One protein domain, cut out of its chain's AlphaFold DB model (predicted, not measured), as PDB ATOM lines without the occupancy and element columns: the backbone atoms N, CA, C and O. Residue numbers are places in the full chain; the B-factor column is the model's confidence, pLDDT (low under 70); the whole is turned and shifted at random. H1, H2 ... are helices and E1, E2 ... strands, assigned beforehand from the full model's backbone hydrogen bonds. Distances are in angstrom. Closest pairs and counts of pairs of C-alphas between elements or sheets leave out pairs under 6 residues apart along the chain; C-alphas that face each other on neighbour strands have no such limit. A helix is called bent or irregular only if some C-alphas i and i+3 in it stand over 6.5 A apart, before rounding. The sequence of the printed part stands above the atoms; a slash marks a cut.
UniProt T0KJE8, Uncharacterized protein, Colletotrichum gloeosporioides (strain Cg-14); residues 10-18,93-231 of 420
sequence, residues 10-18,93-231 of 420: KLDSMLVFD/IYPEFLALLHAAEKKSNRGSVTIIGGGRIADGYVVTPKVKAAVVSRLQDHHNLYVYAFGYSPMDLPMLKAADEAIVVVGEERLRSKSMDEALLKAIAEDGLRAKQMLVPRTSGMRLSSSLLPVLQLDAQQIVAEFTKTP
ATOM      1  N   LYS A  10      59.961 -29.612  39.659       56.31
ATOM      2  CA  LYS A  10      60.037 -30.758  40.563       56.31
ATOM      3  C   LYS A  10      58.799 -31.612  40.277       56.31
ATOM      4  O   LYS A  10      57.706 -31.075  40.137       56.31
ATOM      5  N   LEU A  11      58.982 -32.915  40.070       67.19
ATOM      6  CA  LEU A  11      57.847 -33.823  39.905       67.19
ATOM      7  C   LEU A  11      57.080 -33.834  41.231       67.19
ATOM      8  O   LEU A  11      57.694 -34.084  42.264       67.19
ATOM      9  N   ASP A  12      55.779 -33.549  41.199       74.50
ATOM     10  CA  ASP A  12      54.924 -33.531  42.397       74.50
ATOM     11  C   ASP A  12      54.090 -34.816  42.540       74.50
ATOM     12  O   ASP A  12      53.577 -35.126  43.617       74.50
ATOM     13  N   SER A  13      53.942 -35.580  41.454       82.25
ATOM     14  CA  SER A  13      53.156 -36.810  41.426       82.25
ATOM     15  C   SER A  13      53.720 -37.858  40.470       82.25
ATOM     16  O   SER A  13      54.527 -37.558  39.587       82.25
ATOM     17  N   MET A  14      53.294 -39.105  40.665       87.25
ATOM     18  CA  MET A  14      53.616 -40.239  39.803       87.25
ATOM     19  C   MET A  14      52.370 -41.087  39.543       87.25
ATOM     20  O   MET A  14      51.598 -41.371  40.461       87.25
ATOM     21  N   LEU A  15      52.205 -41.519  38.291       89.12
ATOM     22  CA  LEU A  15      51.193 -42.488  37.880       89.12
ATOM     23  C   LEU A  15      51.858 -43.863  37.758       89.12
ATOM     24  O   LEU A  15      52.846 -44.007  37.040       89.12
ATOM     25  N   VAL A  16      51.334 -44.864  38.461       92.38
ATOM     26  CA  VAL A  16      51.862 -46.233  38.482       92.38
ATOM     27  C   VAL A  16      50.778 -47.183  37.991       92.38
ATOM     28  O   VAL A  16      49.678 -47.193  38.534       92.38
ATOM     29  N   PHE A  17      51.081 -47.991  36.978       92.12
ATOM     30  CA  PHE A  17      50.136 -48.915  36.350       92.12
ATOM     31  C   PHE A  17      50.682 -50.340  36.402       92.12
ATOM     32  O   PHE A  17      51.876 -50.530  36.184       92.12
ATOM     33  N   ASP A  18      49.812 -51.332  36.602       88.94
ATOM     34  CA  ASP A  18      50.175 -52.745  36.390       88.94
ATOM     35  C   ASP A  18      50.353 -53.117  34.902       88.94
ATOM     36  O   ASP A  18      50.897 -54.158  34.560       88.94
ATOM     37  N   ILE A  93      45.877 -50.610  23.596       90.94
ATOM     38  CA  ILE A  93      45.756 -49.792  24.809       90.94
ATOM     39  C   ILE A  93      44.438 -49.016  24.740       90.94
ATOM     40  O   ILE A  93      44.076 -48.491  23.684       90.94
ATOM     41  N   TYR A  94      43.728 -48.919  25.864       88.69
ATOM     42  CA  TYR A  94      42.500 -48.137  25.935       88.69
ATOM     43  C   TYR A  94      42.769 -46.669  25.554       88.69
ATOM     44  O   TYR A  94      43.725 -46.073  26.072       88.69
ATOM     45  N   PRO A  95      41.938 -46.054  24.690       89.06
ATOM     46  CA  PRO A  95      42.137 -44.676  24.239       89.06
ATOM     47  C   PRO A  95      42.304 -43.666  25.383       89.06
ATOM     48  O   PRO A  95      43.100 -42.733  25.277       89.06
ATOM     49  N   GLU A  96      41.595 -43.868  26.493       87.50
ATOM     50  CA  GLU A  96      41.665 -43.044  27.698       87.50
ATOM     51  C   GLU A  96      43.066 -43.049  28.326       87.50
ATOM     52  O   GLU A  96      43.597 -41.991  28.675       87.50
ATOM     53  N   PHE A  97      43.694 -44.224  28.437       89.00
ATOM     54  CA  PHE A  97      45.049 -44.336  28.972       89.00
ATOM     55  C   PHE A  97      46.100 -43.873  27.976       89.00
ATOM     56  O   PHE A  97      47.072 -43.245  28.384       89.00
ATOM     57  N   LEU A  98      45.903 -44.116  26.679       89.62
ATOM     58  CA  LEU A  98      46.815 -43.607  25.658       89.62
ATOM     59  C   LEU A  98      46.869 -42.068  25.686       89.62
ATOM     60  O   LEU A  98      47.951 -41.480  25.685       89.62
ATOM     61  N   ALA A  99      45.709 -41.412  25.801       87.75
ATOM     62  CA  ALA A  99      45.625 -39.962  25.964       87.75
ATOM     63  C   ALA A  99      46.324 -39.479  27.247       87.75
ATOM     64  O   ALA A  99      47.062 -38.489  27.216       87.75
ATOM     65  N   LEU A 100      46.133 -40.193  28.363       87.19
ATOM     66  CA  LEU A 100      46.786 -39.886  29.636       87.19
ATOM     67  C   LEU A 100      48.312 -40.007  29.557       87.19
ATOM     68  O   LEU A 100      49.016 -39.099  29.997       87.19
ATOM     69  N   LEU A 101      48.825 -41.089  28.970       87.62
ATOM     70  CA  LEU A 101      50.260 -41.328  28.824       87.62
ATOM     71  C   LEU A 101      50.920 -40.255  27.949       87.62
ATOM     72  O   LEU A 101      51.940 -39.696  28.349       87.62
ATOM     73  N   HIS A 102      50.304 -39.873  26.825       86.12
ATOM     74  CA  HIS A 102      50.800 -38.768  25.996       86.12
ATOM     75  C   HIS A 102      50.777 -37.415  26.716       86.12
ATOM     76  O   HIS A 102      51.668 -36.586  26.528       86.12
ATOM     77  N   ALA A 103      49.762 -37.154  27.542       83.44
ATOM     78  CA  ALA A 103      49.713 -35.926  28.327       83.44
ATOM     79  C   ALA A 103      50.795 -35.899  29.418       83.44
ATOM     80  O   ALA A 103      51.429 -34.862  29.632       83.44
ATOM     81  N   ALA A 104      51.033 -37.035  30.080       79.88
ATOM     82  CA  ALA A 104      52.089 -37.187  31.074       79.88
ATOM     83  C   ALA A 104      53.485 -37.019  30.449       79.88
ATOM     84  O   ALA A 104      54.329 -36.324  31.010       79.88
ATOM     85  N   GLU A 105      53.708 -37.578  29.258       81.56
ATOM     86  CA  GLU A 105      54.945 -37.419  28.488       81.56
ATOM     87  C   GLU A 105      55.235 -35.944  28.178       81.56
ATOM     88  O   GLU A 105      56.326 -35.459  28.475       81.56
ATOM     89  N   LYS A 106      54.241 -35.197  27.679       78.94
ATOM     90  CA  LYS A 106      54.381 -33.763  27.363       78.94
ATOM     91  C   LYS A 106      54.698 -32.889  28.577       78.94
ATOM     92  O   LYS A 106      55.334 -31.850  28.420       78.94
ATOM     93  N   LYS A 107      54.230 -33.269  29.770       69.88
ATOM     94  CA  LYS A 107      54.521 -32.556  31.026       69.88
ATOM     95  C   LYS A 107      55.815 -33.013  31.697       69.88
ATOM     96  O   LYS A 107      56.315 -32.320  32.580       69.88
ATOM     97  N   SER A 108      56.352 -34.169  31.320       65.56
ATOM     98  CA  SER A 108      57.591 -34.688  31.887       65.56
ATOM     99  C   SER A 108      58.777 -33.849  31.420       65.56
ATOM    100  O   SER A 108      59.024 -33.727  30.223       65.56
ATOM    101  N   ASN A 109      59.598 -33.365  32.358       55.84
ATOM    102  CA  ASN A 109      60.868 -32.698  32.033       55.84
ATOM    103  C   ASN A 109      61.831 -33.582  31.216       55.84
ATOM    104  O   ASN A 109      62.812 -33.077  30.676       55.84
ATOM    105  N   ARG A 110      61.599 -34.902  31.179       54.75
ATOM    106  CA  ARG A 110      62.410 -35.876  30.437       54.75
ATOM    107  C   ARG A 110      61.760 -36.318  29.124       54.75
ATOM    108  O   ARG A 110      62.419 -37.019  28.368       54.75
ATOM    109  N   GLY A 111      60.498 -35.949  28.877       55.25
ATOM    110  CA  GLY A 111      59.743 -36.382  27.698       55.25
ATOM    111  C   GLY A 111      59.601 -37.903  27.579       55.25
ATOM    112  O   GLY A 111      59.615 -38.418  26.472       55.25
ATOM    113  N   SER A 112      59.552 -38.640  28.698       59.28
ATOM    114  CA  SER A 112      59.538 -40.111  28.684       59.28
ATOM    115  C   SER A 112      58.693 -40.711  29.810       59.28
ATOM    116  O   SER A 112      58.758 -40.238  30.951       59.28
ATOM    117  N   VAL A 113      57.983 -41.804  29.516       67.69
ATOM    118  CA  VAL A 113      57.329 -42.689  30.498       67.69
ATOM    119  C   VAL A 113      58.348 -43.718  30.999       67.69
ATOM    120  O   VAL A 113      59.051 -44.330  30.201       67.69
ATOM    121  N   THR A 114      58.460 -43.905  32.319       76.38
ATOM    122  CA  THR A 114      59.346 -44.934  32.897       76.38
ATOM    123  C   THR A 114      58.590 -46.249  33.026       76.38
ATOM    124  O   THR A 114      57.524 -46.281  33.635       76.38
ATOM    125  N   ILE A 115      59.156 -47.327  32.489       76.12
ATOM    126  CA  ILE A 115      58.592 -48.676  32.575       76.12
ATOM    127  C   ILE A 115      59.455 -49.495  33.532       76.12
ATOM    128  O   ILE A 115      60.676 -49.534  33.393       76.12
ATOM    129  N   ILE A 116      58.815 -50.144  34.505       74.38
ATOM    130  CA  ILE A 116      59.450 -51.127  35.388       74.38
ATOM    131  C   ILE A 116      58.763 -52.461  35.119       74.38
ATOM    132  O   ILE A 116      57.722 -52.761  35.695       74.38
ATOM    133  N   GLY A 117      59.342 -53.234  34.207       71.56
ATOM    134  CA  GLY A 117      58.934 -54.604  33.911       71.56
ATOM    135  C   GLY A 117      60.053 -55.574  34.265       71.56
ATOM    136  O   GLY A 117      61.211 -55.172  34.362       71.56
ATOM    137  N   GLY A 118      59.703 -56.837  34.484       72.12
ATOM    138  CA  GLY A 118      60.662 -57.936  34.552       72.12
ATOM    139  C   GLY A 118      60.126 -59.069  33.694       72.12
ATOM    140  O   GLY A 118      59.025 -59.546  33.958       72.12
ATOM    141  N   GLY A 119      60.866 -59.439  32.654       75.50
ATOM    142  CA  GLY A 119      60.496 -60.504  31.726       75.50
ATOM    143  C   GLY A 119      61.443 -61.694  31.805       75.50
ATOM    144  O   GLY A 119      60.990 -62.834  31.792       75.50
ATOM    145  N   ARG A 120      62.748 -61.435  31.930       83.25
ATOM    146  CA  ARG A 120      63.816 -62.443  31.862       83.25
ATOM    147  C   ARG A 120      64.747 -62.358  33.056       83.25
ATOM    148  O   ARG A 120      64.858 -61.318  33.703       83.25
ATOM    149  N   ILE A 121      65.446 -63.451  33.364       83.62
ATOM    150  CA  ILE A 121      66.358 -63.455  34.519       83.62
ATOM    151  C   ILE A 121      67.550 -62.524  34.269       83.62
ATOM    152  O   ILE A 121      68.079 -61.936  35.214       83.62
ATOM    153  N   ALA A 122      67.901 -62.332  32.992       83.06
ATOM    154  CA  ALA A 122      68.873 -61.354  32.525       83.06
ATOM    155  C   ALA A 122      68.539 -59.905  32.934       83.06
ATOM    156  O   ALA A 122      69.453 -59.093  33.060       83.06
ATOM    157  N   ASP A 123      67.269 -59.585  33.222       82.12
ATOM    158  CA  ASP A 123      66.861 -58.261  33.716       82.12
ATOM    159  C   ASP A 123      67.369 -58.002  35.152       82.12
ATOM    160  O   ASP A 123      67.383 -56.869  35.632       82.12
ATOM    161  N   GLY A 124      67.817 -59.050  35.855       85.69
ATOM    162  CA  GLY A 124      68.468 -58.968  37.164       85.69
ATOM    163  C   GLY A 124      67.512 -58.853  38.354       85.69
ATOM    164  O   GLY A 124      67.962 -58.832  39.502       85.69
ATOM    165  N   TYR A 125      66.199 -58.806  38.123       87.44
ATOM    166  CA  TYR A 125      65.184 -58.741  39.172       87.44
ATOM    167  C   TYR A 125      63.863 -59.398  38.750       87.44
ATOM    168  O   TYR A 125      63.630 -59.698  37.586       87.44
ATOM    169  N   VAL A 126      62.981 -59.624  39.729       89.44
ATOM    170  CA  VAL A 126      61.655 -60.228  39.534       89.44
ATOM    171  C   VAL A 126      60.596 -59.288  40.100       89.44
ATOM    172  O   VAL A 126      60.644 -58.937  41.283       89.44
ATOM    173  N   VAL A 127      59.625 -58.890  39.277       90.25
ATOM    174  CA  VAL A 127      58.544 -57.990  39.699       90.25
ATOM    175  C   VAL A 127      57.418 -58.803  40.332       90.25
ATOM    176  O   VAL A 127      56.591 -59.404  39.661       90.25
ATOM    177  N   THR A 128      57.393 -58.822  41.663       92.19
ATOM    178  CA  THR A 128      56.316 -59.436  42.455       92.19
ATOM    179  C   THR A 128      55.356 -58.366  42.990       92.19
ATOM    180  O   THR A 128      55.719 -57.189  43.041       92.19
ATOM    181  N   PRO A 129      54.171 -58.735  43.508       93.50
ATOM    182  CA  PRO A 129      53.259 -57.798  44.180       93.50
ATOM    183  C   PRO A 129      53.927 -56.966  45.278       93.50
ATOM    184  O   PRO A 129      53.681 -55.771  45.419       93.50
ATOM    185  N   LYS A 130      54.824 -57.597  46.050       93.88
ATOM    186  CA  LYS A 130      55.593 -56.919  47.099       93.88
ATOM    187  C   LYS A 130      56.574 -55.906  46.516       93.88
ATOM    188  O   LYS A 130      56.773 -54.856  47.113       93.88
ATOM    189  N   VAL A 131      57.166 -56.204  45.358       93.06
ATOM    190  CA  VAL A 131      58.054 -55.272  44.649       93.06
ATOM    191  C   VAL A 131      57.262 -54.081  44.117       93.06
ATOM    192  O   VAL A 131      57.693 -52.954  44.338       93.06
ATOM    193  N   LYS A 132      56.076 -54.294  43.526       94.31
ATOM    194  CA  LYS A 132      55.179 -53.196  43.115       94.31
ATOM    195  C   LYS A 132      54.876 -52.255  44.292       94.31
ATOM    196  O   LYS A 132      55.044 -51.043  44.179       94.31
ATOM    197  N   ALA A 133      54.517 -52.813  45.452       95.00
ATOM    198  CA  ALA A 133      54.291 -52.030  46.670       95.00
ATOM    199  C   ALA A 133      55.551 -51.283  47.137       95.00
ATOM    200  O   ALA A 133      55.477 -50.104  47.468       95.00
ATOM    201  N   ALA A 134      56.716 -51.937  47.116       94.38
ATOM    202  CA  ALA A 134      57.982 -51.319  47.503       94.38
ATOM    203  C   ALA A 134      58.381 -50.156  46.580       94.38
ATOM    204  O   ALA A 134      58.931 -49.164  47.058       94.38
ATOM    205  N   VAL A 135      58.082 -50.248  45.279       92.81
ATOM    206  CA  VAL A 135      58.265 -49.140  44.329       92.81
ATOM    207  C   VAL A 135      57.380 -47.957  44.721       92.81
ATOM    208  O   VAL A 135      57.897 -46.850  44.860       92.81
ATOM    209  N   VAL A 136      56.085 -48.186  44.978       93.69
ATOM    210  CA  VAL A 136      55.159 -47.133  45.436       93.69
ATOM    211  C   VAL A 136      55.644 -46.490  46.738       93.69
ATOM    212  O   VAL A 136      55.794 -45.270  46.795       93.69
ATOM    213  N   SER A 137      55.998 -47.290  47.748       91.44
ATOM    214  CA  SER A 137      56.522 -46.768  49.014       91.44
ATOM    215  C   SER A 137      57.821 -45.987  48.829       91.44
ATOM    216  O   SER A 137      58.023 -44.973  49.483       91.44
ATOM    217  N   ARG A 138      58.709 -46.396  47.914       90.12
ATOM    218  CA  ARG A 138      59.939 -45.641  47.631       90.12
ATOM    219  C   ARG A 138      59.638 -44.288  46.985       90.12
ATOM    220  O   ARG A 138      60.265 -43.299  47.364       90.12
ATOM    221  N   LEU A 139      58.701 -44.231  46.039       89.25
ATOM    222  CA  LEU A 139      58.263 -42.979  45.410       89.25
ATOM    223  C   LEU A 139      57.713 -41.996  46.455       89.25
ATOM    224  O   LEU A 139      58.050 -40.815  46.427       89.25
ATOM    225  N   GLN A 140      56.952 -42.492  47.426       85.50
ATOM    226  CA  GLN A 140      56.422 -41.670  48.513       85.50
ATOM    227  C   GLN A 140      57.502 -41.290  49.532       85.50
ATOM    228  O   GLN A 140      57.746 -40.115  49.774       85.50
ATOM    229  N   ASP A 141      58.186 -42.272  50.115       80.44
ATOM    230  CA  ASP A 141      59.037 -42.058  51.288       80.44
ATOM    231  C   ASP A 141      60.382 -41.411  50.944       80.44
ATOM    232  O   ASP A 141      60.924 -40.652  51.744       80.44
ATOM    233  N   HIS A 142      60.953 -41.731  49.777       78.81
ATOM    234  CA  HIS A 142      62.277 -41.233  49.382       78.81
ATOM    235  C   HIS A 142      62.200 -40.089  48.379       78.81
ATOM    236  O   HIS A 142      63.069 -39.218  48.387       78.81
ATOM    237  N   HIS A 143      61.197 -40.105  47.501       81.50
ATOM    238  CA  HIS A 143      61.045 -39.078  46.472       81.50
ATOM    239  C   HIS A 143      59.972 -38.038  46.816       81.50
ATOM    240  O   HIS A 143      59.908 -37.023  46.128       81.50
ATOM    241  N   ASN A 144      59.200 -38.238  47.896       76.12
ATOM    242  CA  ASN A 144      58.131 -37.337  48.337       76.12
ATOM    243  C   ASN A 144      57.154 -37.004  47.196       76.12
ATOM    244  O   ASN A 144      56.788 -35.849  46.988       76.12
ATOM    245  N   LEU A 145      56.788 -38.032  46.428       83.81
ATOM    246  CA  LEU A 145      55.831 -37.942  45.333       83.81
ATOM    247  C   LEU A 145      54.462 -38.420  45.796       83.81
ATOM    248  O   LEU A 145      54.357 -39.436  46.484       83.81
ATOM    249  N   TYR A 146      53.420 -37.739  45.336       84.81
ATOM    250  CA  TYR A 146      52.061 -38.246  45.439       84.81
ATOM    251  C   TYR A 146      51.825 -39.352  44.411       84.81
ATOM    252  O   TYR A 146      52.010 -39.131  43.211       84.81
ATOM    253  N   VAL A 147      51.405 -40.538  44.847       90.56
ATOM    254  CA  VAL A 147      51.293 -41.694  43.946       90.56
ATOM    255  C   VAL A 147      49.840 -42.062  43.674       90.56
ATOM    256  O   VAL A 147      49.095 -42.406  44.593       90.56
ATOM    257  N   TYR A 148      49.475 -42.066  42.389       92.56
ATOM    258  CA  TYR A 148      48.275 -42.724  41.879       92.56
ATOM    259  C   TYR A 148      48.648 -44.129  41.408       92.56
ATOM    260  O   TYR A 148      49.518 -44.268  40.546       92.56
ATOM    261  N   ALA A 149      47.998 -45.163  41.939       95.50
ATOM    262  CA  ALA A 149      48.191 -46.537  41.483       95.50
ATOM    263  C   ALA A 149      46.940 -47.062  40.777       95.50
ATOM    264  O   ALA A 149      45.829 -46.931  41.289       95.50
ATOM    265  N   PHE A 150      47.142 -47.691  39.624       95.44
ATOM    266  CA  PHE A 150      46.110 -48.290  38.791       95.44
ATOM    267  C   PHE A 150      46.346 -49.793  38.707       95.44
ATOM    268  O   PHE A 150      47.421 -50.232  38.294       95.44
ATOM    269  N   GLY A 151      45.344 -50.574  39.093       94.69
ATOM    270  CA  GLY A 151      45.424 -52.030  39.080       94.69
ATOM    271  C   GLY A 151      44.090 -52.677  38.753       94.69
ATOM    272  O   GLY A 151      43.039 -52.035  38.801       94.69
ATOM    273  N   TYR A 152      44.138 -53.963  38.440       92.38
ATOM    274  CA  TYR A 152      42.989 -54.721  37.956       92.38
ATOM    275  C   TYR A 152      42.744 -56.009  38.754       92.38
ATOM    276  O   TYR A 152      41.602 -56.481  38.847       92.38
ATOM    277  N   SER A 153      43.803 -56.577  39.332       91.75
ATOM    278  CA  SER A 153      43.832 -57.920  39.909       91.75
ATOM    279  C   SER A 153      44.171 -57.912  41.408       91.75
ATOM    280  O   SER A 153      44.679 -56.914  41.933       91.75
ATOM    281  N   PRO A 154      43.967 -59.037  42.127       93.56
ATOM    282  CA  PRO A 154      44.398 -59.158  43.522       93.56
ATOM    283  C   PRO A 154      45.894 -58.890  43.720       93.56
ATOM    284  O   PRO A 154      46.311 -58.437  44.789       93.56
ATOM    285  N   MET A 155      46.704 -59.137  42.686       91.62
ATOM    286  CA  MET A 155      48.152 -58.943  42.720       91.62
ATOM    287  C   MET A 155      48.553 -57.470  42.827       91.62
ATOM    288  O   MET A 155      49.686 -57.167  43.204       91.62
ATOM    289  N   ASP A 156      47.618 -56.565  42.557       94.88
ATOM    290  CA  ASP A 156      47.830 -55.122  42.594       94.88
ATOM    291  C   ASP A 156      47.450 -54.520  43.941       94.88
ATOM    292  O   ASP A 156      47.890 -53.421  44.276       94.88
ATOM    293  N   LEU A 157      46.688 -55.247  44.765       95.94
ATOM    294  CA  LEU A 157      46.254 -54.766  46.075       95.94
ATOM    295  C   LEU A 157      47.414 -54.271  46.948       95.94
ATOM    296  O   LEU A 157      47.239 -53.235  47.583       95.94
ATOM    297  N   PRO A 158      48.601 -54.912  46.990       96.31
ATOM    298  CA  PRO A 158      49.724 -54.373  47.748       96.31
ATOM    299  C   PRO A 158      50.169 -52.976  47.292       96.31
ATOM    300  O   PRO A 158      50.431 -52.129  48.142       96.31
ATOM    301  N   MET A 159      50.230 -52.706  45.982       95.88
ATOM    302  CA  MET A 159      50.606 -51.376  45.483       95.88
ATOM    303  C   MET A 159      49.467 -50.361  45.613       95.88
ATOM    304  O   MET A 159      49.720 -49.212  45.962       95.88
ATOM    305  N   LEU A 160      48.216 -50.797  45.433       96.81
ATOM    306  CA  LEU A 160      47.027 -49.971  45.646       96.81
ATOM    307  C   LEU A 160      46.909 -49.539  47.114       96.81
ATOM    308  O   LEU A 160      46.628 -48.382  47.392       96.81
ATOM    309  N   LYS A 161      47.187 -50.437  48.066       95.19
ATOM    310  CA  LYS A 161      47.219 -50.123  49.505       95.19
ATOM    311  C   LYS A 161      48.343 -49.158  49.880       95.19
ATOM    312  O   LYS A 161      48.197 -48.416  50.846       95.19
ATOM    313  N   ALA A 162      49.467 -49.209  49.166       93.75
ATOM    314  CA  ALA A 162      50.599 -48.322  49.415       93.75
ATOM    315  C   ALA A 162      50.360 -46.905  48.863       93.75
ATOM    316  O   ALA A 162      50.832 -45.938  49.452       93.75
ATOM    317  N   ALA A 163      49.627 -46.773  47.755       93.62
ATOM    318  CA  ALA A 163      49.433 -45.508  47.051       93.62
ATOM    319  C   ALA A 163      48.614 -44.474  47.843       93.62
ATOM    320  O   ALA A 163      47.835 -44.812  48.734       93.62
ATOM    321  N   ASP A 164      48.771 -43.194  47.492       89.31
ATOM    322  CA  ASP A 164      47.950 -42.120  48.062       89.31
ATOM    323  C   ASP A 164      46.524 -42.157  47.499       89.31
ATOM    324  O   ASP A 164      45.563 -41.892  48.227       89.31
ATOM    325  N   GLU A 165      46.394 -42.522  46.219       91.38
ATOM    326  CA  GLU A 165      45.124 -42.767  45.537       91.38
ATOM    327  C   GLU A 165      45.178 -44.089  44.773       91.38
ATOM    328  O   GLU A 165      46.014 -44.297  43.890       91.38
ATOM    329  N   ALA A 166      44.245 -44.977  45.104       95.69
ATOM    330  CA  ALA A 166      44.093 -46.275  44.473       95.69
ATOM    331  C   ALA A 166      42.932 -46.256  43.475       95.69
ATOM    332  O   ALA A 166      41.792 -45.947  43.835       95.69
ATOM    333  N   ILE A 167      43.210 -46.633  42.231       96.00
ATOM    334  CA  ILE A 167      42.228 -46.768  41.161       96.00
ATOM    335  C   ILE A 167      42.176 -48.231  40.723       96.00
ATOM    336  O   ILE A 167      43.135 -48.786  40.190       96.00
ATOM    337  N   VAL A 168      41.020 -48.854  40.922       96.06
ATOM    338  CA  VAL A 168      40.694 -50.158  40.351       96.06
ATOM    339  C   VAL A 168      40.153 -49.925  38.948       96.06
ATOM    340  O   VAL A 168      39.098 -49.311  38.779       96.06
ATOM    341  N   VAL A 169      40.860 -50.409  37.934       94.00
ATOM    342  CA  VAL A 169      40.381 -50.368  36.552       94.00
ATOM    343  C   VAL A 169      39.377 -51.497  36.352       94.00
ATOM    344  O   VAL A 169      39.631 -52.649  36.701       94.00
ATOM    345  N   VAL A 170      38.204 -51.158  35.829       92.38
ATOM    346  CA  VAL A 170      37.079 -52.078  35.675       92.38
ATOM    347  C   VAL A 170      36.696 -52.154  34.205       92.38
ATOM    348  O   VAL A 170      36.057 -51.249  33.671       92.38
ATOM    349  N   GLY A 171      37.097 -53.257  33.575       88.62
ATOM    350  CA  GLY A 171      36.756 -53.584  32.191       88.62
ATOM    351  C   GLY A 171      35.454 -54.368  32.035       88.62
ATOM    352  O   GLY A 171      34.649 -54.478  32.968       88.62
ATOM    353  N   GLU A 172      35.271 -54.955  30.852       86.12
ATOM    354  CA  GLU A 172      34.120 -55.802  30.515       86.12
ATOM    355  C   GLU A 172      33.922 -56.941  31.519       86.12
ATOM    356  O   GLU A 172      34.864 -57.654  31.860       86.12
ATOM    357  N   GLU A 173      32.678 -57.146  31.955       86.00
ATOM    358  CA  GLU A 173      32.322 -58.084  33.027       86.00
ATOM    359  C   GLU A 173      32.778 -59.520  32.766       86.00
ATOM    360  O   GLU A 173      33.380 -60.145  33.636       86.00
ATOM    361  N   ARG A 174      32.601 -60.002  31.532       83.00
ATOM    362  CA  ARG A 174      32.999 -61.354  31.111       83.00
ATOM    363  C   ARG A 174      34.504 -61.631  31.207       83.00
ATOM    364  O   ARG A 174      34.891 -62.790  31.273       83.00
ATOM    365  N   LEU A 175      35.344 -60.591  31.193       80.69
ATOM    366  CA  LEU A 175      36.805 -60.721  31.234       80.69
ATOM    367  C   LEU A 175      37.368 -60.545  32.652       80.69
ATOM    368  O   LEU A 175      38.574 -60.698  32.850       80.69
ATOM    369  N   ARG A 176      36.519 -60.214  33.639       83.44
ATOM    370  CA  ARG A 176      36.936 -59.876  35.006       83.44
ATOM    371  C   ARG A 176      37.570 -61.048  35.734       83.44
ATOM    372  O   ARG A 176      37.051 -62.160  35.753       83.44
ATOM    373  N   SER A 177      38.657 -60.749  36.447       78.12
ATOM    374  CA  SER A 177      39.174 -61.643  37.485       78.12
ATOM    375  C   SER A 177      38.084 -61.907  38.533       78.12
ATOM    376  O   SER A 177      37.628 -60.978  39.203       78.12
ATOM    377  N   LYS A 178      37.689 -63.176  38.680       78.38
ATOM    378  CA  LYS A 178      36.652 -63.611  39.630       78.38
ATOM    379  C   LYS A 178      37.088 -63.447  41.090       78.38
ATOM    380  O   LYS A 178      36.264 -63.173  41.949       78.38
ATOM    381  N   SER A 179      38.387 -63.578  41.367       88.94
ATOM    382  CA  SER A 179      38.944 -63.509  42.725       88.94
ATOM    383  C   SER A 179      39.139 -62.083  43.245       88.94
ATOM    384  O   SER A 179      39.324 -61.879  44.443       88.94
ATOM    385  N   MET A 180      39.098 -61.077  42.369       92.25
ATOM    386  CA  MET A 180      39.316 -59.686  42.771       92.25
ATOM    387  C   MET A 180      38.181 -59.115  43.617       92.25
ATOM    388  O   MET A 180      38.448 -58.275  44.466       92.25
ATOM    389  N   ASP A 181      36.939 -59.549  43.415       92.88
ATOM    390  CA  ASP A 181      35.792 -58.988  44.136       92.88
ATOM    391  C   ASP A 181      35.882 -59.332  45.628       92.88
ATOM    392  O   ASP A 181      35.828 -58.443  46.478       92.88
ATOM    393  N   GLU A 182      36.143 -60.604  45.947       93.94
ATOM    394  CA  GLU A 182      36.411 -61.061  47.316       93.94
ATOM    395  C   GLU A 182      37.662 -60.386  47.898       93.94
ATOM    396  O   GLU A 182      37.639 -59.881  49.023       93.94
ATOM    397  N   ALA A 183      38.743 -60.307  47.117       95.44
ATOM    398  CA  ALA A 183      39.987 -59.695  47.567       95.44
ATOM    399  C   ALA A 183      39.834 -58.188  47.857       95.44
ATOM    400  O   ALA A 183      40.414 -57.687  48.824       95.44
ATOM    401  N   LEU A 184      39.034 -57.467  47.066       95.69
ATOM    402  CA  LEU A 184      38.695 -56.062  47.296       95.69
ATOM    403  C   LEU A 184      37.824 -55.892  48.533       95.69
ATOM    404  O   LEU A 184      38.124 -55.026  49.351       95.69
ATOM    405  N   LEU A 185      36.778 -56.709  48.694       95.25
ATOM    406  CA  LEU A 185      35.917 -56.663  49.877       95.25
ATOM    407  C   LEU A 185      36.739 -56.859  51.152       95.25
ATOM    408  O   LEU A 185      36.630 -56.057  52.080       95.25
ATOM    409  N   LYS A 186      37.631 -57.853  51.152       95.88
ATOM    410  CA  LYS A 186      38.568 -58.094  52.248       95.88
ATOM    411  C   LYS A 186      39.499 -56.903  52.476       95.88
ATOM    412  O   LYS A 186      39.617 -56.422  53.597       95.88
ATOM    413  N   ALA A 187      40.121 -56.381  51.419       95.81
ATOM    414  CA  ALA A 187      41.038 -55.249  51.528       95.81
ATOM    415  C   ALA A 187      40.352 -53.969  52.043       95.81
ATOM    416  O   ALA A 187      40.962 -53.205  52.787       95.81
ATOM    417  N   ILE A 188      39.098 -53.724  51.664       94.94
ATOM    418  CA  ILE A 188      38.317 -52.574  52.134       94.94
ATOM    419  C   ILE A 188      37.924 -52.768  53.605       94.94
ATOM    420  O   ILE A 188      38.096 -51.850  54.405       94.94
ATOM    421  N   ALA A 189      37.417 -53.951  53.964       93.25
ATOM    422  CA  ALA A 189      36.879 -54.224  55.295       93.25
ATOM    423  C   ALA A 189      37.962 -54.417  56.368       93.25
ATOM    424  O   ALA A 189      37.836 -53.877  57.466       93.25
ATOM    425  N   GLU A 190      39.016 -55.176  56.064       93.88
ATOM    426  CA  GLU A 190      40.042 -55.573  57.037       93.88
ATOM    427  C   GLU A 190      41.264 -54.652  57.003       93.88
ATOM    428  O   GLU A 190      41.792 -54.278  58.049       93.88
ATOM    429  N   ASP A 191      41.700 -54.250  55.805       90.62
ATOM    430  CA  ASP A 191      42.931 -53.468  55.625       90.62
ATOM    431  C   ASP A 191      42.675 -51.959  55.468       90.62
ATOM    432  O   ASP A 191      43.619 -51.170  55.382       90.62
ATOM    433  N   GLY A 192      41.407 -51.538  55.419       87.94
ATOM    434  CA  GLY A 192      41.017 -50.134  55.286       87.94
ATOM    435  C   GLY A 192      41.362 -49.508  53.931       87.94
ATOM    436  O   GLY A 192      41.541 -48.288  53.858       87.94
ATOM    437  N   LEU A 193      41.469 -50.316  52.866       93.88
ATOM    438  CA  LEU A 193      41.725 -49.831  51.509       93.88
ATOM    439  C   LEU A 193      40.656 -48.812  51.099       93.88
ATOM    440  O   LEU A 193      39.460 -49.094  51.111       93.88
ATOM    441  N   ARG A 194      41.107 -47.629  50.675       92.00
ATOM    442  CA  ARG A 194      40.260 -46.598  50.072       92.00
ATOM    443  C   ARG A 194      40.624 -46.473  48.605       92.00
ATOM    444  O   ARG A 194      41.610 -45.827  48.269       92.00
ATOM    445  N   ALA A 195      39.829 -47.107  47.758       95.19
ATOM    446  CA  ALA A 195      40.016 -47.080  46.318       95.19
ATOM    447  C   ALA A 195      38.795 -46.482  45.616       95.19
ATOM    448  O   ALA A 195      37.719 -46.354  46.200       95.19
ATOM    449  N   LYS A 196      38.974 -46.123  44.350       95.69
ATOM    450  CA  LYS A 196      37.913 -45.745  43.411       95.69
ATOM    451  C   LYS A 196      37.896 -46.757  42.272       95.69
ATOM    452  O   LYS A 196      38.933 -47.339  41.969       95.69
ATOM    453  N   GLN A 197      36.756 -46.954  41.622       94.81
ATOM    454  CA  GLN A 197      36.683 -47.734  40.384       94.81
ATOM    455  C   GLN A 197      36.566 -46.824  39.172       94.81
ATOM    456  O   GLN A 197      35.718 -45.933  39.137       94.81
ATOM    457  N   MET A 198      37.395 -47.077  38.167       93.56
ATOM    458  CA  MET A 198      37.330 -46.410  36.875       93.56
ATOM    459  C   MET A 198      36.831 -47.403  35.832       93.56
ATOM    460  O   MET A 198      37.462 -48.431  35.590       93.56
ATOM    461  N   LEU A 199      35.676 -47.099  35.248       91.62
ATOM    462  CA  LEU A 199      35.006 -47.942  34.260       91.62
ATOM    463  C   LEU A 199      35.637 -47.688  32.888       91.62
ATOM    464  O   LEU A 199      35.574 -46.559  32.398       91.62
ATOM    465  N   VAL A 200      36.251 -48.709  32.285       87.44
ATOM    466  CA  VAL A 200      36.969 -48.588  31.006       87.44
ATOM    467  C   VAL A 200      36.577 -49.740  30.067       87.44
ATOM    468  O   VAL A 200      37.009 -50.868  30.289       87.44
ATOM    469  N   PRO A 201      35.764 -49.503  29.017       82.06
ATOM    470  CA  PRO A 201      35.135 -48.227  28.658       82.06
ATOM    471  C   PRO A 201      34.084 -47.799  29.695       82.06
ATOM    472  O   PRO A 201      33.593 -48.627  30.463       82.06
ATOM    473  N   ARG A 202      33.683 -46.518  29.683       83.62
ATOM    474  CA  ARG A 202      32.683 -45.935  30.612       83.62
ATOM    475  C   ARG A 202      31.351 -46.699  30.684       83.62
ATOM    476  O   ARG A 202      30.620 -46.552  31.659       83.62
ATOM    477  N   THR A 203      31.024 -47.473  29.652       84.94
ATOM    478  CA  THR A 203      29.825 -48.320  29.564       84.94
ATOM    479  C   THR A 203      29.922 -49.610  30.380       84.94
ATOM    480  O   THR A 203      28.922 -50.308  30.527       84.94
ATOM    481  N   SER A 204      31.100 -49.940  30.914       88.25
ATOM    482  CA  SER A 204      31.303 -51.119  31.755       88.25
ATOM    483  C   SER A 204      30.462 -51.027  33.027       88.25
ATOM    484  O   SER A 204      30.379 -49.972  33.654       88.25
ATOM    485  N   GLY A 205      29.865 -52.144  33.448       90.12
ATOM    486  CA  GLY A 205      29.155 -52.211  34.726       90.12
ATOM    487  C   GLY A 205      30.094 -51.966  35.909       90.12
ATOM    488  O   GLY A 205      31.292 -52.234  35.824       90.12
ATOM    489  N   MET A 206      29.571 -51.492  37.037       93.81
ATOM    490  CA  MET A 206      30.365 -51.392  38.266       93.81
ATOM    491  C   MET A 206      30.857 -52.779  38.709       93.81
ATOM    492  O   MET A 206      30.186 -53.781  38.466       93.81
ATOM    493  N   ARG A 207      32.033 -52.844  39.341       92.69
ATOM    494  CA  ARG A 207      32.555 -54.087  39.930       92.69
ATOM    495  C   ARG A 207      31.967 -54.327  41.314       92.69
ATOM    496  O   ARG A 207      31.426 -55.386  41.583       92.69
ATOM    497  N   LEU A 208      32.034 -53.308  42.167       93.25
ATOM    498  CA  LEU A 208      31.385 -53.277  43.480       93.25
ATOM    499  C   LEU A 208      30.408 -52.099  43.545       93.25
ATOM    500  O   LEU A 208      30.436 -51.215  42.688       93.25
ATOM    501  N   SER A 209      29.552 -52.054  44.566       93.38
ATOM    502  CA  SER A 209      28.649 -50.915  44.764       93.38
ATOM    503  C   SER A 209      29.426 -49.603  44.933       93.38
ATOM    504  O   SER A 209      30.509 -49.568  45.522       93.38
ATOM    505  N   SER A 210      28.844 -48.491  44.480       92.56
ATOM    506  CA  SER A 210      29.444 -47.153  44.598       92.56
ATOM    507  C   SER A 210      29.655 -46.689  46.046       92.56
ATOM    508  O   SER A 210      30.463 -45.796  46.289       92.56
ATOM    509  N   SER A 211      28.964 -47.305  47.010       90.38
ATOM    510  CA  SER A 211      29.168 -47.084  48.445       90.38
ATOM    511  C   SER A 211      30.475 -47.681  48.970       90.38
ATOM    512  O   SER A 211      31.075 -47.111  49.877       90.38
ATOM    513  N   LEU A 212      30.916 -48.812  48.411       91.75
ATOM    514  CA  LEU A 212      32.154 -49.496  48.798       91.75
ATOM    515  C   LEU A 212      33.332 -49.049  47.935       91.75
ATOM    516  O   LEU A 212      34.441 -48.879  48.434       91.75
ATOM    517  N   LEU A 213      33.082 -48.846  46.642       94.00
ATOM    518  CA  LEU A 213      34.084 -48.470  45.660       94.00
ATOM    519  C   LEU A 213      33.529 -47.315  44.810       94.00
ATOM    520  O   LEU A 213      32.851 -47.554  43.812       94.00
ATOM    521  N   PRO A 214      33.749 -46.049  45.205       94.75
ATOM    522  CA  PRO A 214      33.221 -44.892  44.486       94.75
ATOM    523  C   PRO A 214      33.632 -44.878  43.011       94.75
ATOM    524  O   PRO A 214      34.766 -45.212  42.669       94.75
ATOM    525  N   VAL A 215      32.711 -44.481  42.133       93.12
ATOM    526  CA  VAL A 215      32.946 -44.475  40.683       93.12
ATOM    527  C   VAL A 215      33.639 -43.184  40.260       93.12
ATOM    528  O   VAL A 215      33.161 -42.087  40.544       93.12
ATOM    529  N   LEU A 216      34.739 -43.319  39.525       88.75
ATOM    530  CA  LEU A 216      35.433 -42.227  38.858       88.75
ATOM    531  C   LEU A 216      34.909 -42.098  37.418       88.75
ATOM    532  O   LEU A 216      35.423 -42.730  36.497       88.75
ATOM    533  N   GLN A 217      33.849 -41.309  37.224       76.94
ATOM    534  CA  GLN A 217      33.231 -41.103  35.908       76.94
ATOM    535  C   GLN A 217      33.923 -39.987  35.109       76.94
ATOM    536  O   GLN A 217      33.335 -38.932  34.878       76.94
ATOM    537  N   LEU A 218      35.147 -40.229  34.642       80.19
ATOM    538  CA  LEU A 218      35.922 -39.257  33.861       80.19
ATOM    539  C   LEU A 218      36.101 -39.697  32.402       80.19
ATOM    540  O   LEU A 218      36.181 -40.887  32.114       80.19
ATOM    541  N   ASP A 219      36.085 -38.745  31.464       80.88
ATOM    542  CA  ASP A 219      36.322 -38.998  30.035       80.88
ATOM    543  C   ASP A 219      37.802 -38.811  29.762       80.88
ATOM    544  O   ASP A 219      38.547 -38.407  30.647       80.88
ATOM    545  N   ALA A 220      38.251 -39.093  28.542       76.38
ATOM    546  CA  ALA A 220      39.663 -38.968  28.215       76.38
ATOM    547  C   ALA A 220      40.240 -37.576  28.563       76.38
ATOM    548  O   ALA A 220      41.351 -37.493  29.084       76.38
ATOM    549  N   GLN A 221      39.493 -36.485  28.349       81.88
ATOM    550  CA  GLN A 221      39.963 -35.132  28.674       81.88
ATOM    551  C   GLN A 221      39.973 -34.884  30.185       81.88
ATOM    552  O   GLN A 221      40.933 -34.325  30.716       81.88
ATOM    553  N   GLN A 222      38.935 -35.325  30.890       84.69
ATOM    554  CA  GLN A 222      38.823 -35.191  32.338       84.69
ATOM    555  C   GLN A 222      39.833 -36.075  33.083       84.69
ATOM    556  O   GLN A 222      40.368 -35.639  34.093       84.69
ATOM    557  N   ILE A 223      40.142 -37.276  32.582       82.50
ATOM    558  CA  ILE A 223      41.201 -38.164  33.089       82.50
ATOM    559  C   ILE A 223      42.544 -37.445  32.987       82.50
ATOM    560  O   ILE A 223      43.276 -37.351  33.970       82.50
ATOM    561  N   VAL A 224      42.847 -36.879  31.817       82.56
ATOM    562  CA  VAL A 224      44.063 -36.083  31.625       82.56
ATOM    563  C   VAL A 224      44.092 -34.901  32.594       82.56
ATOM    564  O   VAL A 224      45.097 -34.698  33.269       82.56
ATOM    565  N   ALA A 225      43.012 -34.129  32.707       82.25
ATOM    566  CA  ALA A 225      42.955 -32.987  33.616       82.25
ATOM    567  C   ALA A 225      43.139 -33.405  35.088       82.25
ATOM    568  O   ALA A 225      43.915 -32.783  35.811       82.25
ATOM    569  N   GLU A 226      42.483 -34.487  35.510       81.94
ATOM    570  CA  GLU A 226      42.502 -34.992  36.882       81.94
ATOM    571  C   GLU A 226      43.878 -35.512  37.293       81.94
ATOM    572  O   GLU A 226      44.349 -35.190  38.378       81.94
ATOM    573  N   PHE A 227      44.532 -36.300  36.440       83.31
ATOM    574  CA  PHE A 227      45.783 -36.978  36.792       83.31
ATOM    575  C   PHE A 227      47.038 -36.197  36.412       83.31
ATOM    576  O   PHE A 227      48.145 -36.591  36.771       83.31
ATOM    577  N   THR A 228      46.883 -35.075  35.707       76.88
ATOM    578  CA  THR A 228      48.000 -34.174  35.403       76.88
ATOM    579  C   THR A 228      47.962 -32.862  36.188       76.88
ATOM    580  O   THR A 228      48.838 -32.014  35.984       76.88
ATOM    581  N   LYS A 229      46.964 -32.657  37.058       76.25
ATOM    582  CA  LYS A 229      46.965 -31.544  38.019       76.25
ATOM    583  C   LYS A 229      47.989 -31.814  39.121       76.25
ATOM    584  O   LYS A 229      48.187 -32.963  39.512       76.25
ATOM    585  N   THR A 230      48.607 -30.760  39.648       71.00
ATOM    586  CA  THR A 230      49.428 -30.877  40.858       71.00
ATOM    587  C   THR A 230      48.514 -31.274  42.021       71.00
ATOM    588  O   THR A 230      47.576 -30.532  42.329       71.00
ATOM    589  N   PRO A 231      48.716 -32.446  42.647       70.25
ATOM    590  CA  PRO A 231      47.857 -32.879  43.735       70.25
ATOM    591  C   PRO A 231      48.096 -32.015  44.969       70.25
ATOM    592  O   PRO A 231      49.238 -31.809  45.388       70.25
TER     593      PRO A 231
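Overview. This is residues 10 to 18 and 93 to 231 of the 420 residues of an uncharacterized protein of Colletotrichum gloeosporioides (strain Cg-14) (UniProt T0KJE8). A strongly twisted sheet of four parallel strands stands between two groups of helices: H2, H3 and H4 run side by side in a row, H2 and H3 covering one face of the sheet, and H1 and H5 make a pair on the side of the sheet away from H2 and H3. H4 and H5 only graze the sheet, and two long stretches without named elements, residues 108 to 128 and 200 to 219, join parts of this body. The printed part has 148 residues with five named helices and four named strands, in the order E1 H1 H2 E2 H3 E3 H4 E4 H5, and its class is mixed, helices and strands. Across the sheet the order is E1 E2 E3 E4. The whole is compact, with a radius of gyration of the C-alphas of 15.3 A, and rounded, spanning 39 by 36 by 28 A.

Along the chain. E1, residues 13 to 17, begins with C-alpha 13 at (53.156, -36.810, 41.426) and is 13.5 A long. After the cut comes H1, residues 95 to 107, 18.6 A long, and then H2, residues 129 to 141, 18.2 A long. E2 is residues 146 to 151, 16.6 A; C-alpha 151 is at (45.424, -52.030, 39.080). H3, residues 154 to 162, measures 13.8 A and is irregular, but only just: C-alphas 155 and 158 are 7.0 A apart. E3 is residues 165 to 170, 15.8 A, and H4 is residues 179 to 189, also 15.8 A. E4, residues 195 to 199, is 13.1 A long. H5, residues 220 to 228, is 12.0 A long and ends with C-alpha 228 at (48.000, -34.174, 35.403).

Arrangement. E1 and E4 are the edge strands of the sheet. E1 and E2 are parallel at 13 degrees, with N 16 and O 148 2.8 A apart, within hydrogen-bond range. E2 and E3 are parallel at 20 degrees, with N 167 and O 149 at 2.8 A. E3 and E4 are parallel at 34 degrees, with N 168 and O 196 at 2.8 A. H2 and H3 lie on the same face of the sheet and form two layers with it, helices over strands. H2 has a height over the sheet of 9.9 A and runs along the strands, at 2 degrees to E2 on the local plane. H3 has a height of 8.0 A and runs along the strands too, at 10 degrees to E2 on the local plane; the closest C-alphas of the two are those of Ala 149 and Leu 160, 5.5 A apart. H2 and H3 touch at a shallow tilt of 16 degrees, the same way, closest at the C-alphas of Ala 133 and Met 159, 3.9 A. H3 and H4 touch at a shallow tilt of 28 degrees, the same way, closest at the C-alphas of Pro 154 and Met 180, 5.2 A. H2 and H4 are apart. E2, H3, E3 and E3, H4, E4 are strand-helix-strand units, two parallel neighbour strands with a helix between, each with a right-handed crossover. H1 and H5 touch at a steep tilt of 39 degrees, the same way, closest at the C-alphas of Glu 96 and Ala 220, 4.6 A. H5 grazes the sheet with residues 223 to 228; H1 is only just not on it, with 4 pairs of C-alphas within 10 A. Every O i to N i+4 pair is within hydrogen-bond range in H1, H2, H4 and H5, and 3 of 5 are in H3.

Size, cuts and confidence. The two C-alphas farthest apart are those of Ala 122 and Ser 211, 45.1 A. Residues 19 to 92 are not printed, and C-alphas 18 and 93 are 12.7 A apart across the cut. The links H1 to H2 and E4 to H5 are long. The mean pLDDT of the printed part is 86.4; residues 10 to 11 and 107 to 113 are under 70.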